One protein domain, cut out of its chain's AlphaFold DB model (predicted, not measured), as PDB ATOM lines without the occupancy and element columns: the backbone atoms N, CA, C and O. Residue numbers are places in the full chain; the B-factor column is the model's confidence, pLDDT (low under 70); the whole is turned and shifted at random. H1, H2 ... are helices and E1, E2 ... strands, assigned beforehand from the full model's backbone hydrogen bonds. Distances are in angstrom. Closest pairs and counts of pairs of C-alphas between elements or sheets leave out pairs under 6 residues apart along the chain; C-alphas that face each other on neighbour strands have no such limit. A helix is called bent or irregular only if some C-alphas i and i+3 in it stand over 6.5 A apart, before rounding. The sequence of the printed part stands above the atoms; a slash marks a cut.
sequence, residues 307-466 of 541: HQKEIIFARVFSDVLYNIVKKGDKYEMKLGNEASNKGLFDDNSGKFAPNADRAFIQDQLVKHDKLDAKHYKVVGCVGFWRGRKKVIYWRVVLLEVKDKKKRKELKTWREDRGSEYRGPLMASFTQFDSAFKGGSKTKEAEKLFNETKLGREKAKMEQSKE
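What this domain is: This is residues 307 to 466 of the 541 residues of an uncharacterized protein of Alternaria tenuissima (UniProt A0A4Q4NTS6). A small sheet, E4 E5 E6, makes the middle layer, with the meander E1 E2 E3 partly face to face with it on one side and H3 and H4 packed on its other side. H1 and H2 sit together at one end, and at the other end H5 points away, residues 460 to 466 sticking out. The 160 printed residues hold five named helices and six named strands, in the order E1 E2 E3 H1 E4 E5 H2 E6 H3 H4 H5; both sheets are antiparallel, and the class is mixed. The whole is compact, with a radius of gyration of the C-alphas of 15.5 A and spans of 48 by 39 by 31 A.

Where its parts are: E1 is residues 311 to 317, beginning at C-alpha 311 (82.969, -39.600, -48.110). E2 is residues 320 to 327, 21.3 A long, and E3 residues 330 to 336. H1, residues 355 to 369, spans 19.1 A and is only just irregular: C-alphas 366 and 369 are 6.9 A apart. E4, residues 376 to 384, spans 23.2 A and bends by 58 degrees at residue 379; E5, residues 394 to 401, spans 21.7 A. H2 is residues 404 to 415, E6 residues 425 to 428, H3 residues 429 to 435 and H4 residues 442 to 451. H5, residues 453 to 463, ends at C-alpha 463 (60.609, -43.224, -70.301).

How they stand to each other: E5 is the inner strand of E4 E5 E6; N 382 and O 396, 2.8 A apart, join E4 and E5, a hairpin, and N 397 and O 427, 2.8 A, join E5 and E6, each pair within hydrogen-bond range. The two sheets form a sandwich, two sheets face to face, their best planes 14 degrees apart; the closest C-alphas of E3 and E4 are Tyr 331 and Gly 380, 5.1 A. In the other sheet, strongly twisted, N 315 and O 322 as well as N 325 and O 332 are 2.8 A apart. H3 and H4 are on the same face of E4 E5 E6, two layers, at heights over the sheet of 7.1 A and 8.3 A. H1 touches H2, closest C-alphas Ala 356 and Arg 414 at 5.3 A, at a steep tilt of 41 degrees, opposite ways. H4 and H5 only just touch, only at the corner, with 3 pairs of C-alphas within 8 A, the closest Phe 449 and Gly 455 at 5.4 A. Every O i to N i+4 pair is within range in H2, H3, H4 and H5, and 8 of 11 in H1.

The domain as a whole: The farthest C-alphas, of Lys 405 and Glu 466, are 49.0 A apart. The printed part has no cut, and the link E3 to H1, residues 337 to 354, is long. Mean pLDDT of the printed part is 73.9; 53 residues are under 70, among them 336 to 352, 383 to 394 and 437 to 445.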
ATOM      1  N   HIS A 307      80.122 -43.262 -41.535       45.66
ATOM      2  CA  HIS A 307      79.690 -42.516 -42.718       45.66
ATOM      3  C   HIS A 307      80.686 -41.434 -43.151       45.66
ATOM      4  O   HIS A 307      80.853 -41.228 -44.353       45.66
ATOM      5  N   GLN A 308      81.428 -40.818 -42.223       51.31
ATOM      6  CA  GLN A 308      82.553 -39.944 -42.589       51.31
ATOM      7  C   GLN A 308      83.682 -40.706 -43.304       51.31
ATOM      8  O   GLN A 308      84.300 -40.156 -44.212       51.31
ATOM      9  N   LYS A 309      83.916 -41.987 -42.975       55.62
ATOM     10  CA  LYS A 309      84.898 -42.846 -43.674       55.62
ATOM     11  C   LYS A 309      84.498 -43.206 -45.112       55.62
ATOM     12  O   LYS A 309      85.335 -43.705 -45.863       55.62
ATOM     13  N   GLU A 310      83.250 -42.962 -45.509       74.75
ATOM     14  CA  GLU A 310      82.758 -43.259 -46.857       74.75
ATOM     15  C   GLU A 310      82.794 -42.043 -47.797       74.75
ATOM     16  O   GLU A 310      82.738 -42.228 -49.015       74.75
ATOM     17  N   ILE A 311      82.900 -40.813 -47.281       76.19
ATOM     18  CA  ILE A 311      82.969 -39.600 -48.110       76.19
ATOM     19  C   ILE A 311      84.378 -39.484 -48.694       76.19
ATOM     20  O   ILE A 311      85.358 -39.328 -47.972       76.19
ATOM     21  N   ILE A 312      84.484 -39.562 -50.020       81.19
ATOM     22  CA  ILE A 312      85.771 -39.456 -50.721       81.19
ATOM     23  C   ILE A 312      86.026 -38.059 -51.285       81.19
ATOM     24  O   ILE A 312      87.172 -37.710 -51.560       81.19
ATOM     25  N   PHE A 313      84.965 -37.284 -51.498       82.44
ATOM     26  CA  PHE A 313      85.018 -35.940 -52.055       82.44
ATOM     27  C   PHE A 313      83.736 -35.197 -51.696       82.44
ATOM     28  O   PHE A 313      82.649 -35.769 -51.806       82.44
ATOM     29  N   ALA A 314      83.854 -33.935 -51.306       79.62
ATOM     30  CA  ALA A 314      82.733 -33.073 -50.981       79.62
ATOM     31  C   ALA A 314      82.885 -31.739 -51.717       79.62
ATOM     32  O   ALA A 314      83.983 -31.189 -51.811       79.62
ATOM     33  N   ARG A 315      81.786 -31.209 -52.253       77.94
ATOM     34  CA  ARG A 315      81.782 -29.920 -52.945       77.94
ATOM     35  C   ARG A 315      80.501 -29.153 -52.701       77.94
ATOM     36  O   ARG A 315      79.410 -29.691 -52.879       77.94
ATOM     37  N   VAL A 316      80.645 -27.876 -52.377       74.25
ATOM     38  CA  VAL A 316      79.523 -26.943 -52.290       74.25
ATOM     39  C   VAL A 316      79.251 -26.366 -53.673       74.25
ATOM     40  O   VAL A 316      80.157 -25.930 -54.380       74.25
ATOM     41  N   PHE A 317      77.990 -26.380 -54.089       69.50
ATOM     42  CA  PHE A 317      77.549 -25.747 -55.320       69.50
ATOM     43  C   PHE A 317      76.173 -25.117 -55.135       69.50
ATOM     44  O   PHE A 317      75.213 -25.809 -54.805       69.50
ATOM     45  N   SER A 318      76.055 -23.812 -55.412       67.69
ATOM     46  CA  SER A 318      74.805 -23.055 -55.212       67.69
ATOM     47  C   SER A 318      74.201 -23.277 -53.816       67.69
ATOM     48  O   SER A 318      73.012 -23.567 -53.709       67.69
ATOM     49  N   ASP A 319      75.044 -23.220 -52.778       69.69
ATOM     50  CA  ASP A 319      74.684 -23.453 -51.367       69.69
ATOM     51  C   ASP A 319      74.232 -24.876 -51.018       69.69
ATOM     52  O   ASP A 319      73.802 -25.142 -49.900       69.69
ATOM     53  N   VAL A 320      74.372 -25.817 -51.950       72.06
ATOM     54  CA  VAL A 320      74.082 -27.229 -51.714       72.06
ATOM     55  C   VAL A 320      75.387 -28.007 -51.652       72.06
ATOM     56  O   VAL A 320      76.200 -27.958 -52.577       72.06
ATOM     57  N   LEU A 321      75.585 -28.745 -50.564       75.94
ATOM     58  CA  LEU A 321      76.725 -29.634 -50.407       75.94
ATOM     59  C   LEU A 321      76.447 -30.980 -51.088       75.94
ATOM     60  O   LEU A 321      75.471 -31.671 -50.790       75.94
ATOM     61  N   TYR A 322      77.337 -31.369 -51.992       78.38
ATOM     62  CA  TYR A 322      77.314 -32.648 -52.683       78.38
ATOM     63  C   TYR A 322      78.507 -33.490 -52.256       78.38
ATOM     64  O   TYR A 322      79.656 -33.091 -52.432       78.38
ATOM     65  N   ASN A 323      78.222 -34.690 -51.767       82.12
ATOM     66  CA  ASN A 323      79.218 -35.652 -51.322       82.12
ATOM     67  C   ASN A 323      79.270 -36.826 -52.300       82.12
ATOM     68  O   ASN A 323      78.238 -37.405 -52.644       82.12
ATOM     69  N   ILE A 324      80.468 -37.218 -52.723       82.75
ATOM     70  CA  ILE A 324      80.708 -38.519 -53.346       82.75
ATOM     71  C   ILE A 324      81.038 -39.503 -52.236       82.75
ATOM     72  O   ILE A 324      82.011 -39.336 -51.501       82.75
ATOM     73  N   VAL A 325      80.229 -40.549 -52.151       84.00
ATOM     74  CA  VAL A 325      80.302 -41.569 -51.117       84.00
ATOM     75  C   VAL A 325      80.662 -42.903 -51.759       84.00
ATOM     76  O   VAL A 325      80.050 -43.316 -52.747       84.00
ATOM     77  N   LYS A 326      81.661 -43.588 -51.204       84.50
ATOM     78  CA  LYS A 326      82.026 -44.952 -51.583       84.50
ATOM     79  C   LYS A 326      81.114 -45.939 -50.854       84.50
ATOM     80  O   LYS A 326      81.066 -45.953 -49.631       84.50
ATOM     81  N   LYS A 327      80.413 -46.789 -51.605       79.81
ATOM     82  CA  LYS A 327      79.512 -47.828 -51.091       79.81
ATOM     83  C   LYS A 327      79.950 -49.192 -51.626       79.81
ATOM     84  O   LYS A 327      79.556 -49.598 -52.722       79.81
ATOM     85  N   GLY A 328      80.793 -49.885 -50.860       80.00
ATOM     86  CA  GLY A 328      81.468 -51.102 -51.320       80.00
ATOM     87  C   GLY A 328      82.396 -50.801 -52.503       80.00
ATOM     88  O   GLY A 328      83.277 -49.948 -52.395       80.00
ATOM     89  N   ASP A 329      82.158 -51.458 -53.639       73.94
ATOM     90  CA  ASP A 329      82.937 -51.276 -54.877       73.94
ATOM     91  C   ASP A 329      82.414 -50.156 -55.787       73.94
ATOM     92  O   ASP A 329      82.993 -49.894 -56.841       73.94
ATOM     93  N   LYS A 330      81.304 -49.513 -55.413       74.06
ATOM     94  CA  LYS A 330      80.646 -48.476 -56.215       74.06
ATOM     95  C   LYS A 330      80.732 -47.119 -55.537       74.06
ATOM     96  O   LYS A 330      80.976 -47.011 -54.337       74.06
ATOM     97  N   TYR A 331      80.459 -46.081 -56.317       80.31
ATOM     98  CA  TYR A 331      80.383 -44.708 -55.839       80.31
ATOM     99  C   TYR A 331      79.012 -44.129 -56.154       80.31
ATOM    100  O   TYR A 331      78.435 -44.397 -57.208       80.31
ATOM    101  N   GLU A 332      78.503 -43.330 -55.230       77.88
ATOM    102  CA  GLU A 332      77.227 -42.640 -55.345       77.88
ATOM    103  C   GLU A 332      77.411 -41.178 -54.944       77.88
ATOM    104  O   GLU A 332      78.247 -40.862 -54.101       77.88
ATOM    105  N   MET A 333      76.629 -40.282 -55.539       78.94
ATOM    106  CA  MET A 333      76.563 -38.896 -55.092       78.94
ATOM    107  C   MET A 333      75.339 -38.703 -54.199       78.94
ATOM    108  O   MET A 333      74.236 -39.127 -54.549       78.94
ATOM    109  N   LYS A 334      75.535 -38.056 -53.053       78.38
ATOM    110  CA  LYS A 334      74.495 -37.741 -52.075       78.38
ATOM    111  C   LYS A 334      74.516 -36.258 -51.741       78.38
ATOM    112  O   LYS A 334      75.561 -35.617 -51.803       78.38
ATOM    113  N   LEU A 335      73.355 -35.735 -51.364       75.00
ATOM    114  CA  LEU A 335      73.278 -34.451 -50.677       75.00
ATOM    115  C   LEU A 335      73.902 -34.629 -49.291       75.00
ATOM    116  O   LEU A 335      73.564 -35.578 -48.580       75.00
ATOM    117  N   GLY A 336      74.866 -33.778 -48.970       69.44
ATOM    118  CA  GLY A 336      75.505 -33.725 -47.666       69.44
ATOM    119  C   GLY A 336      74.848 -32.663 -46.797       69.44
ATOM    120  O   GLY A 336      74.498 -31.598 -47.293       69.44
ATOM    121  N   ASN A 337      74.727 -32.946 -45.503       64.69
ATOM    122  CA  ASN A 337      74.406 -31.924 -44.501       64.69
ATOM    123  C   ASN A 337      75.685 -31.354 -43.864       64.69
ATOM    124  O   ASN A 337      75.676 -30.242 -43.355       64.69
ATOM    125  N   GLU A 338      76.789 -32.104 -43.936       61.41
ATOM    126  CA  GLU A 338      78.101 -31.755 -43.394       61.41
ATOM    127  C   GLU A 338      79.192 -32.241 -44.357       61.41
ATOM    128  O   GLU A 338      79.060 -33.294 -45.001       61.41
ATOM    129  N   ALA A 339      80.260 -31.454 -44.486       56.44
ATOM    130  CA  ALA A 339      81.452 -31.839 -45.228       56.44
ATOM    131  C   ALA A 339      82.419 -32.528 -44.266       56.44
ATOM    132  O   ALA A 339      82.660 -32.029 -43.170       56.44
ATOM    133  N   SER A 340      83.019 -33.650 -44.664       56.06
ATOM    134  CA  SER A 340      84.218 -34.097 -43.961       56.06
ATOM    135  C   SER A 340      85.311 -33.049 -44.179       56.06
ATOM    136  O   SER A 340      85.574 -32.682 -45.323       56.06
ATOM    137  N   ASN A 341      85.988 -32.608 -43.113       51.94
ATOM    138  CA  ASN A 341      87.128 -31.679 -43.210       51.94
ATOM    139  C   ASN A 341      88.201 -32.167 -44.206       51.94
ATOM    140  O   ASN A 341      88.939 -31.375 -44.778       51.94
ATOM    141  N   LYS A 342      88.263 -33.482 -44.455       51.91
ATOM    142  CA  LYS A 342      89.063 -34.085 -45.523       51.91
ATOM    143  C   LYS A 342      88.284 -34.068 -46.838       51.91
ATOM    144  O   LYS A 342      87.287 -34.774 -46.971       51.91
ATOM    145  N   GLY A 343      88.784 -33.330 -47.827       54.47
ATOM    146  CA  GLY A 343      88.297 -33.413 -49.204       54.47
ATOM    147  C   GLY A 343      87.115 -32.506 -49.546       54.47
ATOM    148  O   GLY A 343      86.433 -32.778 -50.536       54.47
ATOM    149  N   LEU A 344      86.883 -31.450 -48.762       59.56
ATOM    150  CA  LEU A 344      86.032 -30.339 -49.172       59.56
ATOM    151  C   LEU A 344      86.789 -29.472 -50.184       59.56
ATOM    152  O   LEU A 344      87.811 -28.878 -49.856       59.56
ATOM    153  N   PHE A 345      86.284 -29.406 -51.413       64.00
ATOM    154  CA  PHE A 345      86.851 -28.573 -52.469       64.00
ATOM    155  C   PHE A 345      85.926 -27.404 -52.777       64.00
ATOM    156  O   PHE A 345      84.866 -27.579 -53.386       64.00
ATOM    157  N   ASP A 346      86.361 -26.209 -52.388       53.88
ATOM    158  CA  ASP A 346      85.727 -24.950 -52.766       53.88
ATOM    159  C   ASP A 346      86.329 -24.444 -54.084       53.88
ATOM    160  O   ASP A 346      87.250 -23.628 -54.121       53.88
ATOM    161  N   ASP A 347      85.872 -25.027 -55.194       58.19
ATOM    162  CA  ASP A 347      86.251 -24.577 -56.533       58.19
ATOM    163  C   ASP A 347      85.114 -23.761 -57.161       58.19
ATOM    164  O   ASP A 347      84.047 -24.305 -57.470       58.19
ATOM    165  N   ASN A 348      85.373 -22.478 -57.423       53.03
ATOM    166  CA  ASN A 348      84.449 -21.537 -58.063       53.03
ATOM    167  C   ASN A 348      84.226 -21.805 -59.563       53.03
ATOM    168  O   ASN A 348      83.372 -21.172 -60.183       53.03
ATOM    169  N   SER A 349      84.946 -22.756 -60.170       55.44
ATOM    170  CA  SER A 349      84.898 -23.029 -61.614       55.44
ATOM    171  C   SER A 349      83.550 -23.545 -62.144       55.44
ATOM    172  O   SER A 349      83.379 -23.698 -63.356       55.44
ATOM    173  N   GLY A 350      82.607 -23.899 -61.263       56.84
ATOM    174  CA  GLY A 350      81.363 -24.577 -61.635       56.84
ATOM    175  C   GLY A 350      81.571 -26.000 -62.175       56.84
ATOM    176  O   GLY A 350      80.627 -26.605 -62.680       56.84
ATOM    177  N   LYS A 351      82.783 -26.572 -62.079       66.00
ATOM    178  CA  LYS A 351      83.128 -27.910 -62.606       66.00
ATOM    179  C   LYS A 351      83.384 -28.949 -61.522       66.00
ATOM    180  O   LYS A 351      84.145 -28.689 -60.604       66.00
ATOM    181  N   PHE A 352      82.763 -30.121 -61.695       68.94
ATOM    182  CA  PHE A 352      82.798 -31.318 -60.833       68.94
ATOM    183  C   PHE A 352      84.141 -31.624 -60.170       68.94
ATOM    184  O   PHE A 352      84.301 -31.702 -58.957       68.94
ATOM    185  N   ALA A 353      85.073 -31.924 -61.065       76.12
ATOM    186  CA  ALA A 353      86.358 -32.507 -60.755       76.12
ATOM    187  C   ALA A 353      87.354 -31.437 -60.286       76.12
ATOM    188  O   ALA A 353      87.308 -30.323 -60.814       76.12
ATOM    189  N   PRO A 354      88.295 -31.791 -59.390       80.81
ATOM    190  CA  PRO A 354      89.411 -30.928 -59.031       80.81
ATOM    191  C   PRO A 354      90.129 -30.388 -60.269       80.81
ATOM    192  O   PRO A 354      90.371 -31.126 -61.229       80.81
ATOM    193  N   ASN A 355      90.542 -29.120 -60.225       82.44
ATOM    194  CA  ASN A 355      91.290 -28.497 -61.320       82.44
ATOM    195  C   ASN A 355      92.569 -29.275 -61.674       82.44
ATOM    196  O   ASN A 355      92.906 -29.388 -62.853       82.44
ATOM    197  N   ALA A 356      93.233 -29.878 -60.683       87.25
ATOM    198  CA  ALA A 356      94.399 -30.730 -60.906       87.25
ATOM    199  C   ALA A 356      94.076 -31.971 -61.755       87.25
ATOM    200  O   ALA A 356      94.762 -32.226 -62.742       87.25
ATOM    201  N   ASP A 357      93.001 -32.698 -61.431       90.25
ATOM    202  CA  ASP A 357      92.547 -33.875 -62.189       90.25
ATOM    203  C   ASP A 357      92.124 -33.486 -63.604       90.25
ATOM    204  O   ASP A 357      92.438 -34.167 -64.582       90.25
ATOM    205  N   ARG A 358      91.447 -32.343 -63.723       86.44
ATOM    206  CA  ARG A 358      91.030 -31.779 -65.000       86.44
ATOM    207  C   ARG A 358      92.234 -31.505 -65.905       86.44
ATOM    208  O   ARG A 358      92.217 -31.928 -67.061       86.44
ATOM    209  N   ALA A 359      93.245 -30.816 -65.380       86.50
ATOM    210  CA  ALA A 359      94.482 -30.518 -66.092       86.50
ATOM    211  C   ALA A 359      95.234 -31.806 -66.439       86.50
ATOM    212  O   ALA A 359      95.639 -31.978 -67.579       86.50
ATOM    213  N   PHE A 360      95.318 -32.760 -65.507       89.81
ATOM    214  CA  PHE A 360      95.955 -34.055 -65.752       89.81
ATOM    215  C   PHE A 360      95.314 -34.783 -66.939       89.81
ATOM    216  O   PHE A 360      96.004 -35.266 -67.830       89.81
ATOM    217  N   ILE A 361      93.980 -34.822 -67.002       87.38
ATOM    218  CA  ILE A 361      93.281 -35.458 -68.122       87.38
ATOM    219  C   ILE A 361      93.542 -34.705 -69.429       87.38
ATOM    220  O   ILE A 361      93.822 -35.334 -70.445       87.38
ATOM    221  N   GLN A 362      93.438 -33.374 -69.429       83.75
ATOM    222  CA  GLN A 362      93.609 -32.583 -70.651       83.75
ATOM    223  C   GLN A 362      95.046 -32.608 -71.174       83.75
ATOM    224  O   GLN A 362      95.240 -32.677 -72.385       83.75
ATOM    225  N   ASP A 363      96.032 -32.571 -70.283       84.19
ATOM    226  CA  ASP A 363      97.436 -32.457 -70.656       84.19
ATOM    227  C   ASP A 363      98.092 -33.817 -70.850       84.19
ATOM    228  O   ASP A 363      98.746 -34.010 -71.863       84.19
ATOM    229  N   GLN A 364      97.871 -34.789 -69.962       81.44
ATOM    230  CA  GLN A 364      98.503 -36.106 -70.084       81.44
ATOM    231  C   GLN A 364      97.664 -37.074 -70.916       81.44
ATOM    232  O   GLN A 364      98.149 -37.696 -71.862       81.44
ATOM    233  N   LEU A 365      96.373 -37.199 -70.597       79.25
ATOM    234  CA  LEU A 365      95.557 -38.269 -71.175       79.25
ATOM    235  C   LEU A 365      95.018 -37.941 -72.564       79.25
ATOM    236  O   LEU A 365      94.977 -38.822 -73.413       79.25
ATOM    237  N   VAL A 366      94.604 -36.702 -72.822       75.69
ATOM    238  CA  VAL A 366      94.066 -36.325 -74.138       75.69
ATOM    239  C   VAL A 366      95.185 -36.113 -75.159       75.69
ATOM    240  O   VAL A 366      95.016 -36.514 -76.311       75.69
ATOM    241  N   LYS A 367      96.315 -35.507 -74.765       73.44
ATOM    242  CA  LYS A 367      97.399 -35.153 -75.701       73.44
ATOM    243  C   LYS A 367      98.405 -36.279 -75.944       73.44
ATOM    244  O   LYS A 367      98.855 -36.417 -77.077       73.44
ATOM    245  N   HIS A 368      98.752 -37.071 -74.925       69.69
ATOM    246  CA  HIS A 368      99.895 -37.991 -75.007       69.69
ATOM    247  C   HIS A 368      99.491 -39.465 -74.893       69.69
ATOM    248  O   HIS A 368      99.686 -40.234 -75.832       69.69
ATOM    249  N   ASP A 369      98.889 -39.856 -73.771       66.88
ATOM    250  CA  ASP A 369      98.841 -41.271 -73.380       66.88
ATOM    251  C   ASP A 369      97.562 -42.015 -73.781       66.88
ATOM    252  O   ASP A 369      97.573 -43.244 -73.888       66.88
ATOM    253  N   LYS A 370      96.457 -41.289 -74.001       71.56
ATOM    254  CA  LYS A 370      95.093 -41.832 -74.117       71.56
ATOM    255  C   LYS A 370      94.678 -42.662 -72.892       71.56
ATOM    256  O   LYS A 370      95.469 -43.128 -72.069       71.56
ATOM    257  N   LEU A 371      93.374 -42.826 -72.718       73.12
ATOM    258  CA  LEU A 371      92.830 -43.537 -71.565       73.12
ATOM    259  C   LEU A 371      92.775 -45.053 -71.856       73.12
ATOM    260  O   LEU A 371      91.806 -45.561 -72.411       73.12
ATOM    261  N   ASP A 372      93.834 -45.792 -71.501       76.31
ATOM    262  CA  ASP A 372      93.919 -47.254 -71.702       76.31
ATOM    263  C   ASP A 372      93.429 -48.051 -70.472       76.31
ATOM    264  O   ASP A 372      93.839 -47.825 -69.332       76.31
ATOM    265  N   ALA A 373      92.587 -49.061 -70.709       73.00
ATOM    266  CA  ALA A 373      92.047 -49.964 -69.690       73.00
ATOM    267  C   ALA A 373      93.100 -50.832 -68.971       73.00
ATOM    268  O   ALA A 373      92.814 -51.392 -67.903       73.00
ATOM    269  N   LYS A 374      94.315 -50.951 -69.526       79.00
ATOM    270  CA  LYS A 374      95.456 -51.552 -68.817       79.00
ATOM    271  C   LYS A 374      95.850 -50.727 -67.592       79.00
ATOM    272  O   LYS A 374      96.104 -51.290 -66.529       79.00
ATOM    273  N   HIS A 375      95.833 -49.401 -67.723       83.25
ATOM    274  CA  HIS A 375      96.302 -48.474 -66.694       83.25
ATOM    275  C   HIS A 375      95.163 -47.860 -65.873       83.25
ATOM    276  O   HIS A 375      95.395 -47.445 -64.738       83.25
ATOM    277  N   TYR A 376      93.937 -47.852 -66.401       84.00
ATOM    278  CA  TYR A 376      92.771 -47.239 -65.763       84.00
ATOM    279  C   TYR A 376      91.594 -48.213 -65.664       84.00
ATOM    280  O   TYR A 376      91.376 -49.059 -66.531       84.00
ATOM    281  N   LYS A 377      90.800 -48.091 -64.600       83.75
ATOM    282  CA  LYS A 377      89.542 -48.825 -64.414       83.75
ATOM    283  C   LYS A 377      88.443 -47.850 -64.033       83.75
ATOM    284  O   LYS A 377      88.614 -47.077 -63.098       83.75
ATOM    285  N   VAL A 378      87.307 -47.918 -64.721       83.31
ATOM    286  CA  VAL A 378      86.106 -47.205 -64.275       83.31
ATOM    287  C   VAL A 378      85.616 -47.887 -63.005       83.31
ATOM    288  O   VAL A 378      85.264 -49.064 -63.020       83.31
ATOM    289  N   VAL A 379      85.651 -47.159 -61.895       82.38
ATOM    290  CA  VAL A 379      85.213 -47.667 -60.586       82.38
ATOM    291  C   VAL A 379      83.905 -47.036 -60.136       82.38
ATOM    292  O   VAL A 379      83.220 -47.573 -59.276       82.38
ATOM    293  N   GLY A 380      83.508 -45.933 -60.761       80.00
ATOM    294  CA  GLY A 380      82.195 -45.352 -60.567       80.00
ATOM    295  C   GLY A 380      81.850 -44.372 -61.670       80.00
ATOM    296  O   GLY A 380      82.719 -43.834 -62.350       80.00
ATOM    297  N   CYS A 381      80.560 -44.115 -61.820       79.19
ATOM    298  CA  CYS A 381      80.075 -42.952 -62.534       79.19
ATOM    299  C   CYS A 381      78.982 -42.341 -61.672       79.19
ATOM    300  O   CYS A 381      77.977 -42.987 -61.400       79.19
ATOM    301  N   VAL A 382      79.191 -41.112 -61.232       77.38
ATOM    302  CA  VAL A 382      78.213 -40.343 -60.469       77.38
ATOM    303  C   VAL A 382      77.742 -39.182 -61.328       77.38
ATOM    304  O   VAL A 382      78.434 -38.763 -62.251       77.38
ATOM    305  N   GLY A 383      76.554 -38.652 -61.089       68.50
ATOM    306  CA  GLY A 383      76.138 -37.451 -61.799       68.50
ATOM    307  C   GLY A 383      75.271 -36.558 -60.949       68.50
ATOM    308  O   GLY A 383      74.903 -36.939 -59.845       68.50
ATOM    309  N   PHE A 384      74.943 -35.399 -61.509       61.97
ATOM    310  CA  PHE A 384      74.038 -34.380 -61.014       61.97
ATOM    311  C   PHE A 384      73.156 -33.879 -62.163       61.97
ATOM    312  O   PHE A 384      73.634 -33.717 -63.288       61.97
ATOM    313  N   TRP A 385      71.880 -33.608 -61.900       54.62
ATOM    314  CA  TRP A 385      70.994 -32.950 -62.859       54.62
ATOM    315  C   TRP A 385      70.067 -31.955 -62.154       54.62
ATOM    316  O   TRP A 385      69.594 -32.230 -61.054       54.62
ATOM    317  N   ARG A 386      69.767 -30.820 -62.801       52.88
ATOM    318  CA  ARG A 386      68.744 -29.860 -62.357       52.88
ATOM    319  C   ARG A 386      67.884 -29.389 -63.543       52.88
ATOM    320  O   ARG A 386      68.427 -28.867 -64.514       52.88
ATOM    321  N   GLY A 387      66.560 -29.561 -63.482       48.56
ATOM    322  CA  GLY A 387      65.575 -28.910 -64.381       48.56
ATOM    323  C   GLY A 387      64.974 -27.646 -63.730       48.56
ATOM    324  O   GLY A 387      65.280 -27.364 -62.579       48.56
ATOM    325  N   ARG A 388      64.132 -26.793 -64.339       47.12
ATOM    326  CA  ARG A 388      63.720 -26.563 -65.744       47.12
ATOM    327  C   ARG A 388      64.106 -25.140 -66.232       47.12
ATOM    328  O   ARG A 388      63.704 -24.755 -67.319       47.12
ATOM    329  N   LYS A 389      64.870 -24.341 -65.468       45.12
ATOM    330  CA  LYS A 389      65.317 -22.989 -65.898       45.12
ATOM    331  C   LYS A 389      66.780 -22.630 -65.594       45.12
ATOM    332  O   LYS A 389      67.120 -21.457 -65.639       45.12
ATOM    333  N   LYS A 390      67.645 -23.612 -65.320       44.72
ATOM    334  CA  LYS A 390      69.122 -23.502 -65.340       44.72
ATOM    335  C   LYS A 390      69.686 -24.917 -65.273       44.72
ATOM    336  O   LYS A 390      69.787 -25.517 -64.206       44.72
ATOM    337  N   VAL A 391      69.900 -25.485 -66.451       48.25
ATOM    338  CA  VAL A 391      70.218 -26.895 -66.620       48.25
ATOM    339  C   VAL A 391      71.700 -27.111 -66.374       48.25
ATOM    340  O   VAL A 391      72.529 -26.649 -67.150       48.25
ATOM    341  N   ILE A 392      72.038 -27.819 -65.301       52.91
ATOM    342  CA  ILE A 392      73.413 -28.247 -65.058       52.91
ATOM    343  C   ILE A 392      73.420 -29.771 -64.968       52.91
ATOM    344  O   ILE A 392      72.876 -30.354 -64.032       52.91
ATOM    345  N   TYR A 393      73.992 -30.399 -65.999       62.97
ATOM    346  CA  TYR A 393      74.258 -31.832 -66.077       62.97
ATOM    347  C   TYR A 393      75.696 -32.076 -65.642       62.97
ATOM    348  O   TYR A 393      76.619 -31.806 -66.411       62.97
ATOM    349  N   TRP A 394      75.923 -32.606 -64.446       66.38
ATOM    350  CA  TRP A 394      77.229 -33.180 -64.146       66.38
ATOM    351  C   TRP A 394      77.150 -34.675 -64.358       66.38
ATOM    352  O   TRP A 394      76.276 -35.363 -63.855       66.38
ATOM    353  N   ARG A 395      78.065 -35.191 -65.157       79.31
ATOM    354  CA  ARG A 395      78.342 -36.615 -65.224       79.31
ATOM    355  C   ARG A 395      79.824 -36.714 -64.943       79.31
ATOM    356  O   ARG A 395      80.620 -36.086 -65.637       79.31
ATOM    357  N   VAL A 396      80.162 -37.391 -63.865       83.50
ATOM    358  CA  VAL A 396      81.506 -37.475 -63.318       83.50
ATOM    359  C   VAL A 396      81.870 -38.945 -63.289       83.50
ATOM    360  O   VAL A 396      81.244 -39.750 -62.603       83.50
ATOM    361  N   VAL A 397      82.876 -39.296 -64.066       85.31
ATOM    362  CA  VAL A 397      83.424 -40.641 -64.139       85.31
ATOM    363  C   VAL A 397      84.593 -40.717 -63.166       85.31
ATOM    364  O   VAL A 397      85.473 -39.855 -63.170       85.31
ATOM    365  N   LEU A 398      84.585 -41.737 -62.314       88.75
ATOM    366  CA  LEU A 398      85.631 -42.011 -61.338       88.75
ATOM    367  C   LEU A 398      86.505 -43.146 -61.856       88.75
ATOM    368  O   LEU A 398      86.027 -44.254 -62.127       88.75
ATOM    369  N   LEU A 399      87.793 -42.855 -61.981       87.00
ATOM    370  CA  LEU A 399      88.790 -43.734 -62.567       87.00
ATOM    371  C   LEU A 399      89.819 -44.125 -61.509       87.00
ATOM    372  O   LEU A 399      90.502 -43.288 -60.922       87.00
ATOM    373  N   GLU A 400      89.965 -45.421 -61.281       89.19
ATOM    374  CA  GLU A 400      91.077 -45.961 -60.514       89.19
ATOM    375  C   GLU A 400      92.292 -46.129 -61.429       89.19
ATOM    376  O   GLU A 400      92.214 -46.774 -62.478       89.19
ATOM    377  N   VAL A 401      93.427 -45.564 -61.015       89.75
ATOM    378  CA  VAL A 401      94.710 -45.722 -61.708       89.75
ATOM    379  C   VAL A 401      95.384 -46.997 -61.198       89.75
ATOM    380  O   VAL A 401      95.870 -47.045 -60.063       89.75
ATOM    381  N   LYS A 402      95.387 -48.050 -62.022       88.25
ATOM    382  CA  LYS A 402      95.999 -49.359 -61.724       88.25
ATOM    383  C   LYS A 402      97.521 -49.299 -61.738       88.25
ATOM    384  O   LYS A 402      98.175 -49.955 -60.932       88.25
ATOM    385  N   ASP A 403      98.074 -48.516 -62.656       89.94
ATOM    386  CA  ASP A 403      99.514 -48.390 -62.838       89.94
ATOM    387  C   ASP A 403     100.154 -47.591 -61.690       89.94
ATOM    388  O   ASP A 403      99.764 -46.455 -61.412       89.94
ATOM    389  N   LYS A 404     101.162 -48.177 -61.031       90.81
ATOM    390  CA  LYS A 404     101.892 -47.536 -59.927       90.81
ATOM    391  C   LYS A 404     102.640 -46.275 -60.374       90.81
ATOM    392  O   LYS A 404     102.682 -45.316 -59.604       90.81
ATOM    393  N   LYS A 405     103.220 -46.260 -61.579       90.31
ATOM    394  CA  LYS A 405     103.949 -45.110 -62.132       90.31
ATOM    395  C   LYS A 405     102.983 -43.960 -62.401       90.31
ATOM    396  O   LYS A 405     103.171 -42.884 -61.843       90.31
ATOM    397  N   LYS A 406     101.886 -44.217 -63.123       89.50
ATOM    398  CA  LYS A 406     100.865 -43.188 -63.398       89.50
ATOM    399  C   LYS A 406     100.172 -42.687 -62.129       89.50
ATOM    400  O   LYS A 406      99.776 -41.531 -62.044       89.50
ATOM    401  N   ARG A 407     100.032 -43.541 -61.108       91.50
ATOM    402  CA  ARG A 407      99.500 -43.135 -59.799       91.50
ATOM    403  C   ARG A 407     100.440 -42.171 -59.072       91.50
ATOM    404  O   ARG A 407      99.957 -41.220 -58.465       91.50
ATOM    405  N   LYS A 408     101.756 -42.414 -59.120       91.06
ATOM    406  CA  LYS A 408     102.756 -41.477 -58.585       91.06
ATOM    407  C   LYS A 408     102.722 -40.156 -59.347       91.06
ATOM    408  O   LYS A 408     102.657 -39.118 -58.712       91.06
ATOM    409  N   GLU A 409     102.659 -40.211 -60.672       90.94
ATOM    410  CA  GLU A 409     102.564 -39.022 -61.521       90.94
ATOM    411  C   GLU A 409     101.319 -38.182 -61.210       90.94
ATOM    412  O   GLU A 409     101.433 -36.989 -60.964       90.94
ATOM    413  N   LEU A 410     100.139 -38.807 -61.108       91.25
ATOM    414  CA  LEU A 410      98.912 -38.119 -60.697       91.25
ATOM    415  C   LEU A 410      99.036 -37.501 -59.295       91.25
ATOM    416  O   LEU A 410      98.495 -36.424 -59.048       91.25
ATOM    417  N   LYS A 411      99.720 -38.179 -58.365       91.25
ATOM    418  CA  LYS A 411      99.957 -37.651 -57.017       91.25
ATOM    419  C   LYS A 411     100.826 -36.391 -57.074       91.25
ATOM    420  O   LYS A 411     100.397 -35.375 -56.538       91.25
ATOM    421  N   THR A 412     101.966 -36.448 -57.758       91.38
ATOM    422  CA  THR A 412     102.858 -35.296 -57.959       91.38
ATOM    423  C   THR A 412     102.114 -34.152 -58.644       91.38
ATOM    424  O   THR A 412     102.066 -33.050 -58.122       91.38
ATOM    425  N   TRP A 413     101.369 -34.443 -59.711       91.25
ATOM    426  CA  TRP A 413     100.584 -33.447 -60.446       91.25
ATOM    427  C   TRP A 413      99.541 -32.715 -59.590       91.25
ATOM    428  O   TRP A 413      99.233 -31.544 -59.829       91.25
ATOM    429  N   ARG A 414      98.951 -33.419 -58.615       90.19
ATOM    430  CA  ARG A 414      98.034 -32.839 -57.628       90.19
ATOM    431  C   ARG A 414      98.781 -31.995 -56.605       90.19
ATOM    432  O   ARG A 414      98.299 -30.916 -56.283       90.19
ATOM    433  N   GLU A 415      99.920 -32.469 -56.112       89.12
ATOM    434  CA  GLU A 415     100.770 -31.750 -55.152       89.12
ATOM    435  C   GLU A 415     101.295 -30.438 -55.743       89.12
ATOM    436  O   GLU A 415     101.088 -29.390 -55.137       89.12
ATOM    437  N   ASP A 416     101.798 -30.463 -56.978       88.69
ATOM    438  CA  ASP A 416     102.290 -29.283 -57.706       88.69
ATOM    439  C   ASP A 416     101.209 -28.207 -57.911       88.69
ATOM    440  O   ASP A 416     101.503 -27.033 -58.115       88.69
ATOM    441  N   ARG A 417      99.931 -28.604 -57.871       86.31
ATOM    442  CA  ARG A 417      98.769 -27.715 -58.022       86.31
ATOM    443  C   ARG A 417      98.046 -27.434 -56.704       86.31
ATOM    444  O   ARG A 417      96.910 -26.963 -56.732       86.31
ATOM    445  N   GLY A 418      98.656 -27.765 -55.564       82.88
ATOM    446  CA  GLY A 418      98.084 -27.518 -54.237       82.88
ATOM    447  C   GLY A 418      96.799 -28.304 -53.947       82.88
ATOM    448  O   GLY A 418      95.987 -27.894 -53.126       82.88
ATOM    449  N   SER A 419      96.563 -29.423 -54.636       83.31
ATOM    450  CA  SER A 419      95.371 -30.249 -54.440       83.31
ATOM    451  C   SER A 419      95.598 -31.296 -53.349       83.31
ATOM    452  O   SER A 419      96.350 -32.258 -53.531       83.31
ATOM    453  N   GLU A 420      94.837 -31.197 -52.261       78.62
ATOM    454  CA  GLU A 420      94.832 -32.171 -51.155       78.62
ATOM    455  C   GLU A 420      94.052 -33.460 -51.468       78.62
ATOM    456  O   GLU A 420      94.089 -34.431 -50.715       78.62
ATOM    457  N   TYR A 421      93.353 -33.518 -52.605       82.69
ATOM    458  CA  TYR A 421      92.522 -34.657 -52.973       82.69
ATOM    459  C   TYR A 421      93.394 -35.896 -53.198       82.69
ATOM    460  O   TYR A 421      94.377 -35.867 -53.945       82.69
ATOM    461  N   ARG A 422      93.034 -37.012 -52.557       82.25
ATOM    462  CA  ARG A 422      93.747 -38.300 -52.674       82.25
ATOM    463  C   ARG A 422      92.864 -39.444 -53.183       82.25
ATOM    464  O   ARG A 422      93.316 -40.583 -53.232       82.25
ATOM    465  N   GLY A 423      91.630 -39.150 -53.594       85.94
ATOM    466  CA  GLY A 423      90.705 -40.146 -54.133       85.94
ATOM    467  C   GLY A 423      91.001 -40.558 -55.587       85.94
ATOM    468  O   GLY A 423      92.012 -40.141 -56.168       85.94
ATOM    469  N   PRO A 424      90.115 -41.379 -56.191       89.75
ATOM    470  CA  PRO A 424      90.184 -41.774 -57.602       89.75
ATOM    471  C   PRO A 424      90.278 -40.568 -58.543       89.75
ATOM    472  O   PRO A 424      89.809 -39.486 -58.205       89.75
ATOM    473  N   LEU A 425      90.845 -40.742 -59.736       90.56
ATOM    474  CA  LEU A 425      90.883 -39.688 -60.750       90.56
ATOM    475  C   LEU A 425      89.450 -39.320 -61.167       90.56
ATOM    476  O   LEU A 425      88.678 -40.189 -61.579       90.56
ATOM    477  N   MET A 426      89.092 -38.044 -61.048       90.38
ATOM    478  CA  MET A 426      87.767 -37.530 -61.387       90.38
ATOM    479  C   MET A 426      87.777 -36.902 -62.778       90.38
ATOM    480  O   MET A 426      88.497 -35.942 -63.036       90.38
ATOM    481  N   ALA A 427      86.925 -37.402 -63.668       86.56
ATOM    482  CA  ALA A 427      86.759 -36.867 -65.013       86.56
ATOM    483  C   ALA A 427      85.320 -36.400 -65.218       86.56
ATOM    484  O   ALA A 427      84.383 -37.113 -64.866       86.56
ATOM    485  N   SER A 428      85.105 -35.243 -65.847       83.50
ATOM    486  CA  SER A 428      83.781 -34.994 -66.434       83.50
ATOM    487  C   SER A 428      83.536 -35.983 -67.576       83.50
ATOM    488  O   SER A 428      84.476 -36.420 -68.235       83.50
ATOM    489  N   PHE A 429      82.281 -36.335 -67.842       79.25
ATOM    490  CA  PHE A 429      81.939 -37.296 -68.890       79.25
ATOM    491  C   PHE A 429      82.437 -36.852 -70.264       79.25
ATOM    492  O   PHE A 429      82.982 -37.666 -70.991       79.25
ATOM    493  N   THR A 430      82.340 -35.562 -70.590       78.25
ATOM    494  CA  THR A 430      82.880 -35.013 -71.842       78.25
ATOM    495  C   THR A 430      84.393 -35.188 -71.939       78.25
ATOM    496  O   THR A 430      84.910 -35.517 -73.002       78.25
ATOM    497  N   GLN A 431      85.121 -34.991 -70.836       81.12
ATOM    498  CA  GLN A 431      86.570 -35.201 -70.809       81.12
ATOM    499  C   GLN A 431      86.937 -36.674 -70.877       81.12
ATOM    500  O   GLN A 431      87.874 -37.026 -71.583       81.12
ATOM    501  N   PHE A 432      86.194 -37.518 -70.163       80.44
ATOM    502  CA  PHE A 432      86.327 -38.961 -70.246       80.44
ATOM    503  C   PHE A 432      86.129 -39.422 -71.691       80.44
ATOM    504  O   PHE A 432      87.018 -40.057 -72.236       80.44
ATOM    505  N   ASP A 433      85.037 -39.016 -72.335       77.88
ATOM    506  CA  ASP A 433      84.713 -39.345 -73.725       77.88
ATOM    507  C   ASP A 433      85.787 -38.837 -74.703       77.88
ATOM    508  O   ASP A 433      86.297 -39.587 -75.538       77.88
ATOM    509  N   SER A 434      86.239 -37.592 -74.524       77.75
ATOM    510  CA  SER A 434      87.311 -36.998 -75.337       77.75
ATOM    511  C   SER A 434      88.644 -37.736 -75.191       77.75
ATOM    512  O   SER A 434      89.354 -37.912 -76.179       77.75
ATOM    513  N   ALA A 435      88.984 -38.189 -73.981       76.00
ATOM    514  CA  ALA A 435      90.201 -38.953 -73.710       76.00
ATOM    515  C   ALA A 435      90.116 -40.415 -74.191       76.00
ATOM    516  O   ALA A 435      91.141 -41.098 -74.259       76.00
ATOM    517  N   PHE A 436      88.913 -40.896 -74.531       72.25
ATOM    518  CA  PHE A 436      88.644 -42.292 -74.878       72.25
ATOM    519  C   PHE A 436      88.378 -42.546 -76.370       72.25
ATOM    520  O   PHE A 436      88.103 -43.692 -76.705       72.25
ATOM    521  N   LYS A 437      88.427 -41.535 -77.262       55.84
ATOM    522  CA  LYS A 437      88.010 -41.615 -78.688       55.84
ATOM    523  C   LYS A 437      88.157 -43.023 -79.313       55.84
ATOM    524  O   LYS A 437      89.234 -43.387 -79.783       55.84
ATOM    525  N   GLY A 438      87.046 -43.776 -79.341       46.53
ATOM    526  CA  GLY A 438      86.923 -45.084 -80.003       46.53
ATOM    527  C   GLY A 438      86.246 -46.204 -79.189       46.53
ATOM    528  O   GLY A 438      86.917 -46.956 -78.494       46.53
ATOM    529  N   GLY A 439      84.930 -46.382 -79.381       52.56
ATOM    530  CA  GLY A 439      84.241 -47.689 -79.423       52.56
ATOM    531  C   GLY A 439      84.017 -48.510 -78.132       52.56
ATOM    532  O   GLY A 439      84.933 -48.885 -77.415       52.56
ATOM    533  N   SER A 440      82.757 -48.913 -77.918       50.44
ATOM    534  CA  SER A 440      82.228 -49.902 -76.947       50.44
ATOM    535  C   SER A 440      82.229 -49.560 -75.446       50.44
ATOM    536  O   SER A 440      81.223 -49.833 -74.790       50.44
ATOM    537  N   LYS A 441      83.267 -48.923 -74.888       54.12
ATOM    538  CA  LYS A 441      83.393 -48.729 -73.421       54.12
ATOM    539  C   LYS A 441      82.609 -47.545 -72.844       54.12
ATOM    540  O   LYS A 441      82.317 -47.531 -71.649       54.12
ATOM    541  N   THR A 442      82.162 -46.610 -73.681       61.12
ATOM    542  CA  THR A 442      81.170 -45.587 -73.298       61.12
ATOM    543  C   THR A 442      79.872 -46.214 -72.783       61.12
ATOM    544  O   THR A 442      79.286 -45.701 -71.831       61.12
ATOM    545  N   LYS A 443      79.492 -47.391 -73.306       68.31
ATOM    546  CA  LYS A 443      78.331 -48.155 -72.825       68.31
ATOM    547  C   LYS A 443      78.500 -48.651 -71.388       68.31
ATOM    548  O   LYS A 443      77.510 -48.778 -70.678       68.31
ATOM    549  N   GLU A 444      79.724 -48.935 -70.943       69.38
ATOM    550  CA  GLU A 444      79.984 -49.414 -69.579       69.38
ATOM    551  C   GLU A 444      79.872 -48.276 -68.559       69.38
ATOM    552  O   GLU A 444      79.206 -48.436 -67.537       69.38
ATOM    553  N   ALA A 445      80.437 -47.104 -68.859       69.56
ATOM    554  CA  ALA A 445      80.282 -45.916 -68.018       69.56
ATOM    555  C   ALA A 445      78.814 -45.464 -67.944       69.56
ATOM    556  O   ALA A 445      78.316 -45.144 -66.866       69.56
ATOM    557  N   GLU A 446      78.100 -45.495 -69.071       73.44
ATOM    558  CA  GLU A 446      76.669 -45.199 -69.121       73.44
ATOM    559  C   GLU A 446      75.839 -46.239 -68.353       73.44
ATOM    560  O   GLU A 446      74.942 -45.874 -67.594       73.44
ATOM    561  N   LYS A 447      76.184 -47.528 -68.451       76.81
ATOM    562  CA  LYS A 447      75.580 -48.586 -67.632       76.81
ATOM    563  C   LYS A 447      75.802 -48.337 -66.137       76.81
ATOM    564  O   LYS A 447      74.837 -48.374 -65.380       76.81
ATOM    565  N   LEU A 448      77.031 -48.035 -65.713       72.12
ATOM    566  CA  LEU A 448      77.351 -47.723 -64.312       72.12
ATOM    567  C   LEU A 448      76.606 -46.479 -63.820       72.12
ATOM    568  O   LEU A 448      76.099 -46.470 -62.700       72.12
ATOM    569  N   PHE A 449      76.487 -45.450 -64.662       73.75
ATOM    570  CA  PHE A 449      75.679 -44.275 -64.355       73.75
ATOM    571  C   PHE A 449      74.210 -44.651 -64.142       73.75
ATOM    572  O   PHE A 449      73.617 -44.256 -63.138       73.75
ATOM    573  N   ASN A 450      73.638 -45.460 -65.035       74.50
ATOM    574  CA  ASN A 450      72.249 -45.916 -64.959       74.50
ATOM    575  C   ASN A 450      71.968 -46.810 -63.740       74.50
ATOM    576  O   ASN A 450      70.816 -46.930 -63.333       74.50
ATOM    577  N   GLU A 451      72.990 -47.404 -63.117       74.75
ATOM    578  CA  GLU A 451      72.850 -48.133 -61.850       74.75
ATOM    579  C   GLU A 451      72.739 -47.204 -60.625       74.75
ATOM    580  O   GLU A 451      72.237 -47.621 -59.574       74.75
ATOM    581  N   THR A 452      73.160 -45.940 -60.731       70.81
ATOM    582  CA  THR A 452      73.033 -44.968 -59.632       70.81
ATOM    583  C   THR A 452      71.575 -44.574 -59.381       70.81
ATOM    584  O   THR A 452      70.710 -44.723 -60.248       70.81
ATOM    585  N   LYS A 453      71.260 -44.055 -58.182       68.88
ATOM    586  CA  LYS A 453      69.917 -43.515 -57.891       68.88
ATOM    587  C   LYS A 453      69.520 -42.444 -58.916       68.88
ATOM    588  O   LYS A 453      68.438 -42.531 -59.487       68.88
ATOM    589  N   LEU A 454      70.438 -41.527 -59.224       65.94
ATOM    590  CA  LEU A 454      70.197 -40.462 -60.194       65.94
ATOM    591  C   LEU A 454      69.992 -40.987 -61.623       65.94
ATOM    592  O   LEU A 454      69.076 -40.547 -62.313       65.94
ATOM    593  N   GLY A 455      70.825 -41.925 -62.082       70.69
ATOM    594  CA  GLY A 455      70.682 -42.502 -63.421       70.69
ATOM    595  C   GLY A 455      69.338 -43.205 -63.608       70.69
ATOM    596  O   GLY A 455      68.688 -43.038 -64.640       70.69
ATOM    597  N   ARG A 456      68.857 -43.901 -62.569       75.56
ATOM    598  CA  ARG A 456      67.521 -44.516 -62.562       75.56
ATOM    599  C   ARG A 456      66.395 -43.484 -62.611       75.56
ATOM    600  O   ARG A 456      65.435 -43.687 -63.346       75.56
ATOM    601  N   GLU A 457      66.490 -42.395 -61.851       70.25
ATOM    602  CA  GLU A 457      65.498 -41.307 -61.876       70.25
ATOM    603  C   GLU A 457      65.436 -40.620 -63.246       70.25
ATOM    604  O   GLU A 457      64.348 -40.402 -63.778       70.25
ATOM    605  N   LYS A 458      66.596 -40.367 -63.867       71.19
ATOM    606  CA  LYS A 458      66.681 -39.852 -65.240       71.19
ATOM    607  C   LYS A 458      66.011 -40.795 -66.242       71.19
ATOM    608  O   LYS A 458      65.179 -40.346 -67.023       71.19
ATOM    609  N   ALA A 459      66.342 -42.087 -66.201       73.38
ATOM    610  CA  ALA A 459      65.775 -43.077 -67.115       73.38
ATOM    611  C   ALA A 459      64.247 -43.174 -66.983       73.38
ATOM    612  O   ALA A 459      63.552 -43.253 -67.992       73.38
ATOM    613  N   LYS A 460      63.712 -43.105 -65.755       73.12
ATOM    614  CA  LYS A 460      62.262 -43.070 -65.506       73.12
ATOM    615  C   LYS A 460      61.590 -41.845 -66.135       73.12
ATOM    616  O   LYS A 460      60.551 -41.998 -66.763       73.12
ATOM    617  N   MET A 461      62.191 -40.659 -66.008       67.00
ATOM    618  CA  MET A 461      61.668 -39.428 -66.620       67.00
ATOM    619  C   MET A 461      61.759 -39.433 -68.153       67.00
ATOM    620  O   MET A 461      60.864 -38.937 -68.832       67.00
ATOM    621  N   GLU A 462      62.828 -39.993 -68.721       69.69
ATOM    622  CA  GLU A 462      62.946 -40.153 -70.178       69.69
ATOM    623  C   GLU A 462      61.908 -41.155 -70.715       69.69
ATOM    624  O   GLU A 462      61.322 -40.926 -71.772       69.69
ATOM    625  N   GLN A 463      61.631 -42.227 -69.965       72.44
ATOM    626  CA  GLN A 463      60.609 -43.224 -70.301       72.44
ATOM    627  C   GLN A 463      59.176 -42.700 -70.157       72.44
ATOM    628  O   GLN A 463      58.321 -43.105 -70.943       72.44
ATOM    629  N   SER A 464      58.895 -41.800 -69.205       67.44
ATOM    630  CA  SER A 464      57.535 -41.286 -68.992       67.44
ATOM    631  C   SER A 464      57.042 -40.350 -70.102       67.44
ATOM    632  O   SER A 464      55.862 -40.015 -70.114       67.44
ATOM    633  N   LYS A 465      57.896 -39.920 -71.052       57.88
ATOM    634  CA  LYS A 465      57.564 -38.934 -72.110       57.88
ATOM    635  C   LYS A 465      56.874 -37.649 -71.593       57.88
ATOM    636  O   LYS A 465      56.414 -36.835 -72.393       57.88
ATOM    637  N   GLU A 466      56.905 -37.364 -70.288       49.84
ATOM    638  CA  GLU A 466      56.418 -36.109 -69.675       49.84
ATOM    639  C   GLU A 466      57.279 -34.883 -70.047       49.84
ATOM    640  O   GLU A 466      57.033 -33.747 -69.627       49.84
TER     641      GLU A 466